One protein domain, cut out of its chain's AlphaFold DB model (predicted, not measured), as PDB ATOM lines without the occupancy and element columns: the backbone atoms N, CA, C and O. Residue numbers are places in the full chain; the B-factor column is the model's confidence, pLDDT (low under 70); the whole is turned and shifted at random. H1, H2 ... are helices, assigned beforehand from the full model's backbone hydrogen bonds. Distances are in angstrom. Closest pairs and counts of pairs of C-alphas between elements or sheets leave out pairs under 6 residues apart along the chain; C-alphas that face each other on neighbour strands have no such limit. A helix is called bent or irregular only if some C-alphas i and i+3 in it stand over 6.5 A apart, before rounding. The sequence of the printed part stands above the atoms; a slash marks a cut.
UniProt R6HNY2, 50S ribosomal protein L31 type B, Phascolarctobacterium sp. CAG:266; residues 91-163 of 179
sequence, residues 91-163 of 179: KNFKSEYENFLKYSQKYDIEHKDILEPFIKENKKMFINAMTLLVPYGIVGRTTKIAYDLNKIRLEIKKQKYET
ATOM      1  N   LYS A  91      35.783   3.214   4.347       69.81
ATOM      2  CA  LYS A  91      35.547   2.676   5.693       69.81
ATOM      3  C   LYS A  91      36.792   2.874   6.540       69.81
ATOM      4  O   LYS A  91      36.681   3.333   7.676       69.81
ATOM      5  N   ASN A  92      37.953   2.588   5.956       76.06
ATOM      6  CA  ASN A  92      39.227   2.830   6.605       76.06
ATOM      7  C   ASN A  92      39.452   4.328   6.843       76.06
ATOM      8  O   ASN A  92      39.721   4.726   7.969       76.06
ATOM      9  N   PHE A  93      39.221   5.174   5.835       78.00
ATOM     10  CA  PHE A  93      39.361   6.625   5.960       78.00
ATOM     11  C   PHE A  93      38.445   7.221   7.036       78.00
ATOM     12  O   PHE A  93      38.884   8.037   7.842       78.00
ATOM     13  N   LYS A  94      37.176   6.797   7.083       82.19
ATOM     14  CA  LYS A  94      36.228   7.229   8.114       82.19
ATOM     15  C   LYS A  94      36.710   6.816   9.504       82.19
ATOM     16  O   LYS A  94      36.740   7.652  10.397       82.19
ATOM     17  N   SER A  95      37.112   5.557   9.668       84.81
ATOM     18  CA  SER A  95      37.652   5.050  10.934       84.81
ATOM     19  C   SER A  95      38.913   5.811  11.361       84.81
ATOM     20  O   SER A  95      39.035   6.234  12.509       84.81
ATOM     21  N   GLU A  96      39.840   6.055  10.432       88.06
ATOM     22  CA  GLU A  96      41.057   6.833  10.673       88.06
ATOM     23  C   GLU A  96      40.725   8.263  11.115       88.06
ATOM     24  O   GLU A  96      41.293   8.755  12.091       88.06
ATOM     25  N   TYR A  97      39.772   8.915  10.444       89.81
ATOM     26  CA  TYR A  97      39.342  10.268  10.775       89.81
ATOM     27  C   TYR A  97      38.636  10.341  12.136       89.81
ATOM     28  O   TYR A  97      38.967  11.204  12.942       89.81
ATOM     29  N   GLU A  98      37.742   9.404  12.459       91.44
ATOM     30  CA  GLU A  98      37.116   9.321  13.787       91.44
ATOM     31  C   GLU A  98      38.154   9.106  14.898       91.44
ATOM     32  O   GLU A  98      38.077   9.716  15.968       91.44
ATOM     33  N   ASN A  99      39.161   8.265  14.646       93.81
ATOM     34  CA  ASN A  99      40.272   8.065  15.572       93.81
ATOM     35  C   ASN A  99      41.131   9.327  15.715       93.81
ATOM     36  O   ASN A  99      41.563   9.637  16.825       93.81
ATOM     37  N   PHE A 100      41.335  10.077  14.631       94.94
ATOM     38  CA  PHE A 100      41.985  11.386  14.669       94.94
ATOM     39  C   PHE A 100      41.202  12.390  15.528       94.94
ATOM     40  O   PHE A 100      41.815  13.042  16.370       94.94
ATOM     41  N   LEU A 101      39.875  12.480  15.385       94.69
ATOM     42  CA  LEU A 101      39.043  13.388  16.188       94.69
ATOM     43  C   LEU A 101      39.153  13.077  17.687       94.69
ATOM     44  O   LEU A 101      39.357  13.971  18.504       94.69
ATOM     45  N   LYS A 102      39.097  11.796  18.065       95.50
ATOM     46  CA  LYS A 102      39.317  11.371  19.462       95.50
ATOM     47  C   LYS A 102      40.741  11.652  19.932       95.50
ATOM     48  O   LYS A 102      40.987  11.900  21.108       95.50
ATOM     49  N   TYR A 103      41.707  11.556  19.026       94.69
ATOM     50  CA  TYR A 103      43.102  11.808  19.341       94.69
ATOM     51  C   TYR A 103      43.390  13.297  19.554       94.69
ATOM     52  O   TYR A 103      44.126  13.620  20.482       94.69
ATOM     53  N   SER A 104      42.796  14.199  18.764       93.38
ATOM     54  CA  SER A 104      42.991  15.647  18.920       93.38
ATOM     55  C   SER A 104      42.489  16.156  20.271       93.38
ATOM     56  O   SER A 104      43.110  17.040  20.858       93.38
ATOM     57  N   GLN A 105      41.442  15.530  20.818       93.94
ATOM     58  CA  GLN A 105      40.920  15.837  22.153       93.94
ATOM     59  C   GLN A 105      41.961  15.640  23.262       93.94
ATOM     60  O   GLN A 105      41.923  16.350  24.258       93.94
ATOM     61  N   LYS A 106      42.939  14.736  23.088       94.31
ATOM     62  CA  LYS A 106      44.042  14.560  24.056       94.31
ATOM     63  C   LYS A 106      44.951  15.788  24.169       94.31
ATOM     64  O   LYS A 106      45.712  15.880  25.123       94.31
ATOM     65  N   TYR A 107      44.890  16.684  23.188       91.31
ATOM     66  CA  TYR A 107      45.657  17.927  23.117       91.31
ATOM     67  C   TYR A 107      44.770  19.166  23.291       91.31
ATOM     68  O   TYR A 107      45.157  20.259  22.869       91.31
ATOM     69  N   ASP A 108      43.581  18.990  23.878       91.94
ATOM     70  CA  ASP A 108      42.570  20.031  24.083       91.94
ATOM     71  C   ASP A 108      42.109  20.694  22.771       91.94
ATOM     72  O   ASP A 108      41.835  21.895  22.724       91.94
ATOM     73  N   ILE A 109      42.050  19.917  21.680       90.94
ATOM     74  CA  ILE A 109      41.535  20.368  20.382       90.94
ATOM     75  C   ILE A 109      40.300  19.562  19.999       90.94
ATOM     76  O   ILE A 109      40.369  18.368  19.688       90.94
ATOM     77  N   GLU A 110      39.169  20.257  19.953       93.25
ATOM     78  CA  GLU A 110      37.905  19.717  19.475       93.25
ATOM     79  C   GLU A 110      37.648  20.136  18.030       93.25
ATOM     80  O   GLU A 110      37.533  21.317  17.703       93.25
ATOM     81  N   HIS A 111      37.512  19.135  17.167       92.94
ATOM     82  CA  HIS A 111      37.176  19.319  15.765       92.94
ATOM     83  C   HIS A 111      35.741  18.889  15.514       92.94
ATOM     84  O   HIS A 111      35.302  17.828  15.961       92.94
ATOM     85  N   LYS A 112      35.007  19.689  14.741       92.00
ATOM     86  CA  LYS A 112      33.693  19.284  14.245       92.00
ATOM     87  C   LYS A 112      33.857  18.129  13.257       92.00
ATOM     88  O   LYS A 112      34.627  18.248  12.304       92.00
ATOM     89  N   ASP A 113      33.067  17.069  13.428       90.88
ATOM     90  CA  ASP A 113      32.945  16.025  12.413       90.88
ATOM     91  C   ASP A 113      32.232  16.590  11.176       90.88
ATOM     92  O   ASP A 113      31.032  16.883  11.179       90.88
ATOM     93  N   ILE A 114      33.010  16.794  10.120       87.62
ATOM     94  CA  ILE A 114      32.533  17.279   8.823       87.62
ATOM     95  C   ILE A 114      32.293  16.143   7.826       87.62
ATOM     96  O   ILE A 114      31.645  16.356   6.802       87.62
ATOM     97  N   LEU A 115      32.802  14.943   8.112       84.44
ATOM     98  CA  LEU A 115      32.731  13.802   7.211       84.44
ATOM     99  C   LEU A 115      31.396  13.070   7.365       84.44
ATOM    100  O   LEU A 115      30.774  12.711   6.366       84.44
ATOM    101  N   GLU A 116      30.924  12.871   8.596       85.06
ATOM    102  CA  GLU A 116      29.679  12.149   8.856       85.06
ATOM    103  C   GLU A 116      28.434  12.853   8.273       85.06
ATOM    104  O   GLU A 116      27.666  12.182   7.566       85.06
ATOM    105  N   PRO A 117      28.231  14.178   8.456       84.81
ATOM    106  CA  PRO A 117      27.125  14.893   7.817       84.81
ATOM    107  C   PRO A 117      27.210  14.823   6.291       84.81
ATOM    108  O   PRO A 117      26.214  14.543   5.625       84.81
ATOM    109  N   PHE A 118      28.420  14.969   5.739       79.00
ATOM    110  CA  PHE A 118      28.641  14.910   4.299       79.00
ATOM    111  C   PHE A 118      28.248  13.549   3.708       79.00
ATOM    112  O   PHE A 118      27.552  13.502   2.693       79.00
ATOM    113  N   ILE A 119      28.625  12.440   4.356       78.06
ATOM    114  CA  ILE A 119      28.242  11.083   3.933       78.06
ATOM    115  C   ILE A 119      26.724  10.880   4.024       78.06
ATOM    116  O   ILE A 119      26.137  10.265   3.130       78.06
ATOM    117  N   LYS A 120      26.078  11.370   5.091       80.69
ATOM    118  CA  LYS A 120      24.623  11.238   5.290       80.69
ATOM    119  C   LYS A 120      23.838  11.978   4.207       80.69
ATOM    120  O   LYS A 120      22.956  11.382   3.592       80.69
ATOM    121  N   GLU A 121      24.191  13.233   3.941       76.50
ATOM    122  CA  GLU A 121      23.534  14.080   2.937       76.50
ATOM    123  C   GLU A 121      23.791  13.589   1.505       76.50
ATOM    124  O   GLU A 121      22.910  13.644   0.649       76.50
ATOM    125  N   ASN A 122      24.979  13.036   1.250       68.12
ATOM    126  CA  ASN A 122      25.438  12.673  -0.090       68.12
ATOM    127  C   ASN A 122      25.573  11.152  -0.269       68.12
ATOM    128  O   ASN A 122      26.393  10.687  -1.056       68.12
ATOM    129  N   LYS A 123      24.757  10.345   0.422       65.56
ATOM    130  CA  LYS A 123      24.893   8.874   0.502       65.56
ATOM    131  C   LYS A 123      25.013   8.165  -0.861       65.56
ATOM    132  O   LYS A 123      25.876   7.310  -1.027       65.56
ATOM    133  N   LYS A 124      24.207   8.545  -1.866       58.28
ATOM    134  CA  LYS A 124      24.308   8.026  -3.256       58.28
ATOM    135  C   LYS A 124      25.570   8.508  -3.993       58.28
ATOM    136  O   LYS A 124      26.135   7.791  -4.809       58.28
ATOM    137  N   MET A 125      26.010   9.723  -3.697       57.50
ATOM    138  CA  MET A 125      27.145  10.416  -4.314       57.50
ATOM    139  C   MET A 125      28.493   9.941  -3.747       57.50
ATOM    140  O   MET A 125      29.460   9.828  -4.492       57.50
ATOM    141  N   PHE A 126      28.531   9.547  -2.472       57.38
ATOM    142  CA  PHE A 126      29.678   8.902  -1.831       57.38
ATOM    143  C   PHE A 126      29.910   7.480  -2.376       57.38
ATOM    144  O   PHE A 126      31.047   7.104  -2.639       57.38
ATOM    145  N   ILE A 127      28.832   6.729  -2.647       56.25
ATOM    146  CA  ILE A 127      28.896   5.416  -3.319       56.25
ATOM    147  C   ILE A 127      29.410   5.558  -4.766       56.25
ATOM    148  O   ILE A 127      30.254   4.775  -5.189       56.25
ATOM    149  N   ASN A 128      28.991   6.586  -5.514       49.06
ATOM    150  CA  ASN A 128      29.493   6.819  -6.880       49.06
ATOM    151  C   ASN A 128      30.954   7.320  -6.927       49.06
ATOM    152  O   ASN A 128      31.675   7.030  -7.883       49.06
ATOM    153  N   ALA A 129      31.430   8.036  -5.902       52.19
ATOM    154  CA  ALA A 129      32.849   8.376  -5.770       52.19
ATOM    155  C   ALA A 129      33.733   7.125  -5.575       52.19
ATOM    156  O   ALA A 129      34.849   7.097  -6.092       52.19
ATOM    157  N   MET A 130      33.217   6.067  -4.927       50.03
ATOM    158  CA  MET A 130      33.899   4.766  -4.803       50.03
ATOM    159  C   MET A 130      34.114   4.082  -6.161       50.03
ATOM    160  O   MET A 130      35.148   3.459  -6.377       50.03
ATOM    161  N   THR A 131      33.167   4.214  -7.096       44.09
ATOM    162  CA  THR A 131      33.272   3.616  -8.441       44.09
ATOM    163  C   THR A 131      34.190   4.387  -9.398       44.09
ATOM    164  O   THR A 131      34.619   3.830 -10.401       44.09
ATOM    165  N   LEU A 132      34.534   5.646  -9.093       43.25
ATOM    166  CA  LEU A 132      35.417   6.491  -9.916       43.25
ATOM    167  C   LEU A 132      36.921   6.217  -9.713       43.25
ATOM    168  O   LEU A 132      37.738   6.771 -10.444       43.25
ATOM    169  N   LEU A 133      37.290   5.396  -8.725       45.41
ATOM    170  CA  LEU A 133      38.679   5.016  -8.428       45.41
ATOM    171  C   LEU A 133      39.068   3.647  -9.017       45.41
ATOM    172  O   LEU A 133      40.208   3.213  -8.857       45.41
ATOM    173  N   VAL A 134      38.149   2.984  -9.728       41.00
ATOM    174  CA  VAL A 134      38.450   1.818 -10.568       41.00
ATOM    175  C   VAL A 134      38.973   2.342 -11.919       41.00
ATOM    176  O   VAL A 134      38.352   3.248 -12.475       41.00
ATOM    177  N   PRO A 135      40.068   1.805 -12.496       38.03
ATOM    178  CA  PRO A 135      40.666   2.331 -13.735       38.03
ATOM    179  C   PRO A 135      39.758   2.273 -14.975       38.03
ATOM    180  O   PRO A 135      40.136   2.766 -16.036       38.03
ATOM    181  N   TYR A 136      38.582   1.653 -14.873       36.31
ATOM    182  CA  TYR A 136      37.687   1.394 -15.991       36.31
ATOM    183  C   TYR A 136      36.445   2.279 -15.882       36.31
ATOM    184  O   TYR A 136      35.622   2.138 -14.981       36.31
ATOM    185  N   GLY A 137      36.404   3.254 -16.790       47.12
ATOM    186  CA  GLY A 137      35.617   4.475 -16.723       47.12
ATOM    187  C   GLY A 137      34.112   4.341 -16.501       47.12
ATOM    188  O   GLY A 137      33.452   3.446 -17.015       47.12
ATOM    189  N   ILE A 138      33.564   5.376 -15.859       40.72
ATOM    190  CA  ILE A 138      32.222   5.877 -16.154       40.72
ATOM    191  C   ILE A 138      32.305   7.385 -16.408       40.72
ATOM    192  O   ILE A 138      32.810   8.173 -15.605       40.72
ATOM    193  N   VAL A 139      31.800   7.750 -17.582       43.84
ATOM    194  CA  VAL A 139      31.584   9.096 -18.103       43.84
ATOM    195  C   VAL A 139      30.444   9.744 -17.311       43.84
ATOM    196  O   VAL A 139      29.333   9.227 -17.295       43.84
ATOM    197  N   GLY A 140      30.716  10.865 -16.639       41.44
ATOM    198  CA  GLY A 140      29.687  11.600 -15.890       41.44
ATOM    199  C   GLY A 140      30.227  12.482 -14.765       41.44
ATOM    200  O   GLY A 140      29.759  12.398 -13.633       41.44
ATOM    201  N   ARG A 141      31.236  13.322 -15.038       49.47
ATOM    202  CA  ARG A 141      31.697  14.339 -14.076       49.47
ATOM    203  C   ARG A 141      30.602  15.391 -13.896       49.47
ATOM    204  O   ARG A 141      30.414  16.219 -14.781       49.47
ATOM    205  N   THR A 142      29.928  15.431 -12.750       51.50
ATOM    206  CA  THR A 142      29.252  16.667 -12.332       51.50
ATOM    207  C   THR A 142      30.258  17.504 -11.534       51.50
ATOM    208  O   THR A 142      30.912  17.020 -10.609       51.50
ATOM    209  N   THR A 143      30.447  18.764 -11.924       55.00
ATOM    210  CA  THR A 143      31.448  19.686 -11.347       55.00
ATOM    211  C   THR A 143      31.254  19.917  -9.847       55.00
ATOM    212  O   THR A 143      32.223  20.091  -9.110       55.00
ATOM    213  N   LYS A 144      30.004  19.844  -9.382       61.75
ATOM    214  CA  LYS A 144      29.623  20.017  -7.977       61.75
ATOM    215  C   LYS A 144      30.207  18.932  -7.062       61.75
ATOM    216  O   LYS A 144      30.714  19.250  -5.995       61.75
ATOM    217  N   ILE A 145      30.229  17.672  -7.509       61.56
ATOM    218  CA  ILE A 145      30.736  16.548  -6.701       61.56
ATOM    219  C   ILE A 145      32.232  16.688  -6.420       61.56
ATOM    220  O   ILE A 145      32.678  16.513  -5.287       61.56
ATOM    221  N   ALA A 146      33.010  17.025  -7.448       64.12
ATOM    222  CA  ALA A 146      34.445  17.228  -7.297       64.12
ATOM    223  C   ALA A 146      34.758  18.416  -6.371       64.12
ATOM    224  O   ALA A 146      35.692  18.342  -5.571       64.12
ATOM    225  N   TYR A 147      33.958  19.483  -6.455       65.38
ATOM    226  CA  TYR A 147      34.098  20.669  -5.616       65.38
ATOM    227  C   TYR A 147      33.839  20.366  -4.134       65.38
ATOM    228  O   TYR A 147      34.682  20.680  -3.291       65.38
ATOM    229  N   ASP A 148      32.728  19.697  -3.816       72.00
ATOM    230  CA  ASP A 148      32.356  19.409  -2.429       72.00
ATOM    231  C   ASP A 148      33.356  18.452  -1.753       72.00
ATOM    232  O   ASP A 148      33.770  18.678  -0.614       72.00
ATOM    233  N   LEU A 149      33.841  17.438  -2.480       72.31
ATOM    234  CA  LEU A 149      34.898  16.545  -1.988       72.31
ATOM    235  C   LEU A 149      36.216  17.283  -1.742       72.31
ATOM    236  O   LEU A 149      36.898  17.011  -0.754       72.31
ATOM    237  N   ASN A 150      36.587  18.220  -2.618       75.62
ATOM    238  CA  ASN A 150      37.788  19.025  -2.420       75.62
ATOM    239  C   ASN A 150      37.668  19.917  -1.177       75.62
ATOM    240  O   ASN A 150      38.611  20.020  -0.399       75.62
ATOM    241  N   LYS A 151      36.489  20.503  -0.942       82.44
ATOM    242  CA  LYS A 151      36.219  21.305   0.255       82.44
ATOM    243  C   LYS A 151      36.375  20.484   1.538       82.44
ATOM    244  O   LYS A 151      37.063  20.925   2.453       82.44
ATOM    245  N   ILE A 152      35.801  19.278   1.586       82.38
ATOM    246  CA  ILE A 152      35.950  18.370   2.735       82.38
ATOM    247  C   ILE A 152      37.418  17.996   2.955       82.38
ATOM    248  O   ILE A 152      37.900  18.053   4.083       82.38
ATOM    249  N   ARG A 153      38.157  17.673   1.888       80.19
ATOM    250  CA  ARG A 153      39.597  17.379   1.981       80.19
ATOM    251  C   ARG A 153      40.376  18.542   2.586       80.19
ATOM    252  O   ARG A 153      41.181  18.319   3.485       80.19
ATOM    253  N   LEU A 154      40.141  19.762   2.108       83.94
ATOM    254  CA  LEU A 154      40.825  20.955   2.609       83.94
ATOM    255  C   LEU A 154      40.523  21.203   4.087       83.94
ATOM    256  O   LEU A 154      41.438  21.514   4.845       83.94
ATOM    257  N   GLU A 155      39.276  21.011   4.511       88.12
ATOM    258  CA  GLU A 155      38.892  21.226   5.904       88.12
ATOM    259  C   GLU A 155      39.453  20.130   6.830       88.12
ATOM    260  O   GLU A 155      40.019  20.458   7.867       88.12
ATOM    261  N   ILE A 156      39.435  18.848   6.435       89.38
ATOM    262  CA  ILE A 156      40.106  17.776   7.203       89.38
ATOM    263  C   ILE A 156      41.611  18.055   7.300       89.38
ATOM    264  O   ILE A 156      42.215  17.900   8.362       89.38
ATOM    265  N   LYS A 157      42.233  18.489   6.198       88.56
ATOM    266  CA  LYS A 157      43.658  18.832   6.175       88.56
ATOM    267  C   LYS A 157      43.966  19.988   7.124       88.56
ATOM    268  O   LYS A 157      44.950  19.921   7.854       88.56
ATOM    269  N   LYS A 158      43.116  21.014   7.150       90.50
ATOM    270  CA  LYS A 158      43.215  22.140   8.081       90.50
ATOM    271  C   LYS A 158      43.116  21.680   9.539       90.50
ATOM    272  O   LYS A 158      44.009  22.003  10.312       90.50
ATOM    273  N   GLN A 159      42.124  20.858   9.885       92.75
ATOM    274  CA  GLN A 159      41.988  20.291  11.235       92.75
ATOM    275  C   GLN A 159      43.243  19.512  11.656       92.75
ATOM    276  O   GLN A 159      43.750  19.673  12.767       92.75
ATOM    277  N   LYS A 160      43.793  18.694  10.749       92.88
ATOM    278  CA  LYS A 160      45.052  17.975  10.978       92.88
ATOM    279  C   LYS A 160      46.226  18.934  11.209       92.88
ATOM    280  O   LYS A 160      47.009  18.692  12.119       92.88
ATOM    281  N   TYR A 161      46.341  20.033  10.459       92.31
ATOM    282  CA  TYR A 161      47.381  21.042  10.703       92.31
ATOM    283  C   TYR A 161      47.227  21.741  12.053       92.31
ATOM    284  O   TYR A 161      48.221  21.902  12.753       92.31
ATOM    285  N   GLU A 162      46.012  22.127  12.439       91.31
ATOM    286  CA  GLU A 162      45.748  22.753  13.742       91.31
ATOM    287  C   GLU A 162      46.185  21.832  14.890       91.31
ATOM    288  O   GLU A 162      46.924  22.252  15.784       91.31
ATOM    289  N   THR A 163      45.824  20.547  14.810       93.19
ATOM    290  CA  THR A 163      46.277  19.532  15.768       93.19
ATOM    291  C   THR A 163      47.794  19.353  15.727       93.19
ATOM    292  O   THR A 163      48.447  19.393  16.766       93.19
TER     293      THR A 163
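What this domain is: This is residues 91 to 163 of the 179 residues of the protein "50S ribosomal protein L31 type B" of Phascolarctobacterium sp. CAG:266 (UniProt R6HNY2). The long helix H4 and the helix H1 make a loose V whose arms draw together where both helices end, near Ser 104 and Thr 163. The short helices H2 and H3 make a bent run near these arms, and residues 132 to 142 loop from H3 back to H4 at the far end. The 73 printed residues hold four named helices, H1, H2, H3 and H4 in chain order, and no named strand; the class is all helix. The whole is loose, with a radius of gyration of the C-alphas of 14.1 A, and a rod in outline, 45 by 22 by 21 A.

Where its parts are: Find C-alpha 143 at (31.448, 19.686, -11.347); from there H4, residues 143 to 163, runs 30.9 A to C-alpha 163 at (46.277, 19.532, 15.768). H1, residues 91 to 107, begins at C-alpha 91 at (35.547, 2.676, 5.693) and measures 25.3 A. H2 is residues 115 to 121, 10.1 A, and H3 is residues 123 to 131, 13.3 A.

How they stand to each other: Start at H4: H1 is close but not clearly touching, the C-alphas of Ser 104 and Thr 163 being closest at 6.0 A. They run the same way at a shallow tilt of 33 degrees, only just short of steep. Look next at Leu 115 in H2: its C-alpha is 7.2 A from that of Ile 152, the closest pair of H2 and H4, which are close but not clearly touching. H3 is about perpendicular to H4, at 89 degrees; H1 and H3 are apart. Every O i to N i+4 pair is within hydrogen-bond range in H2 and H4, but 11 of 13 in H1 and 4 of 5 in H3.

The domain as a whole: The two C-alphas farthest apart, Asp 108 and Val 139, are 44.9 A apart. The printed part has no cut, and the link from H3 to H4 is long. The model's pLDDT is under 70 at residue 91 and residues 122 to 147.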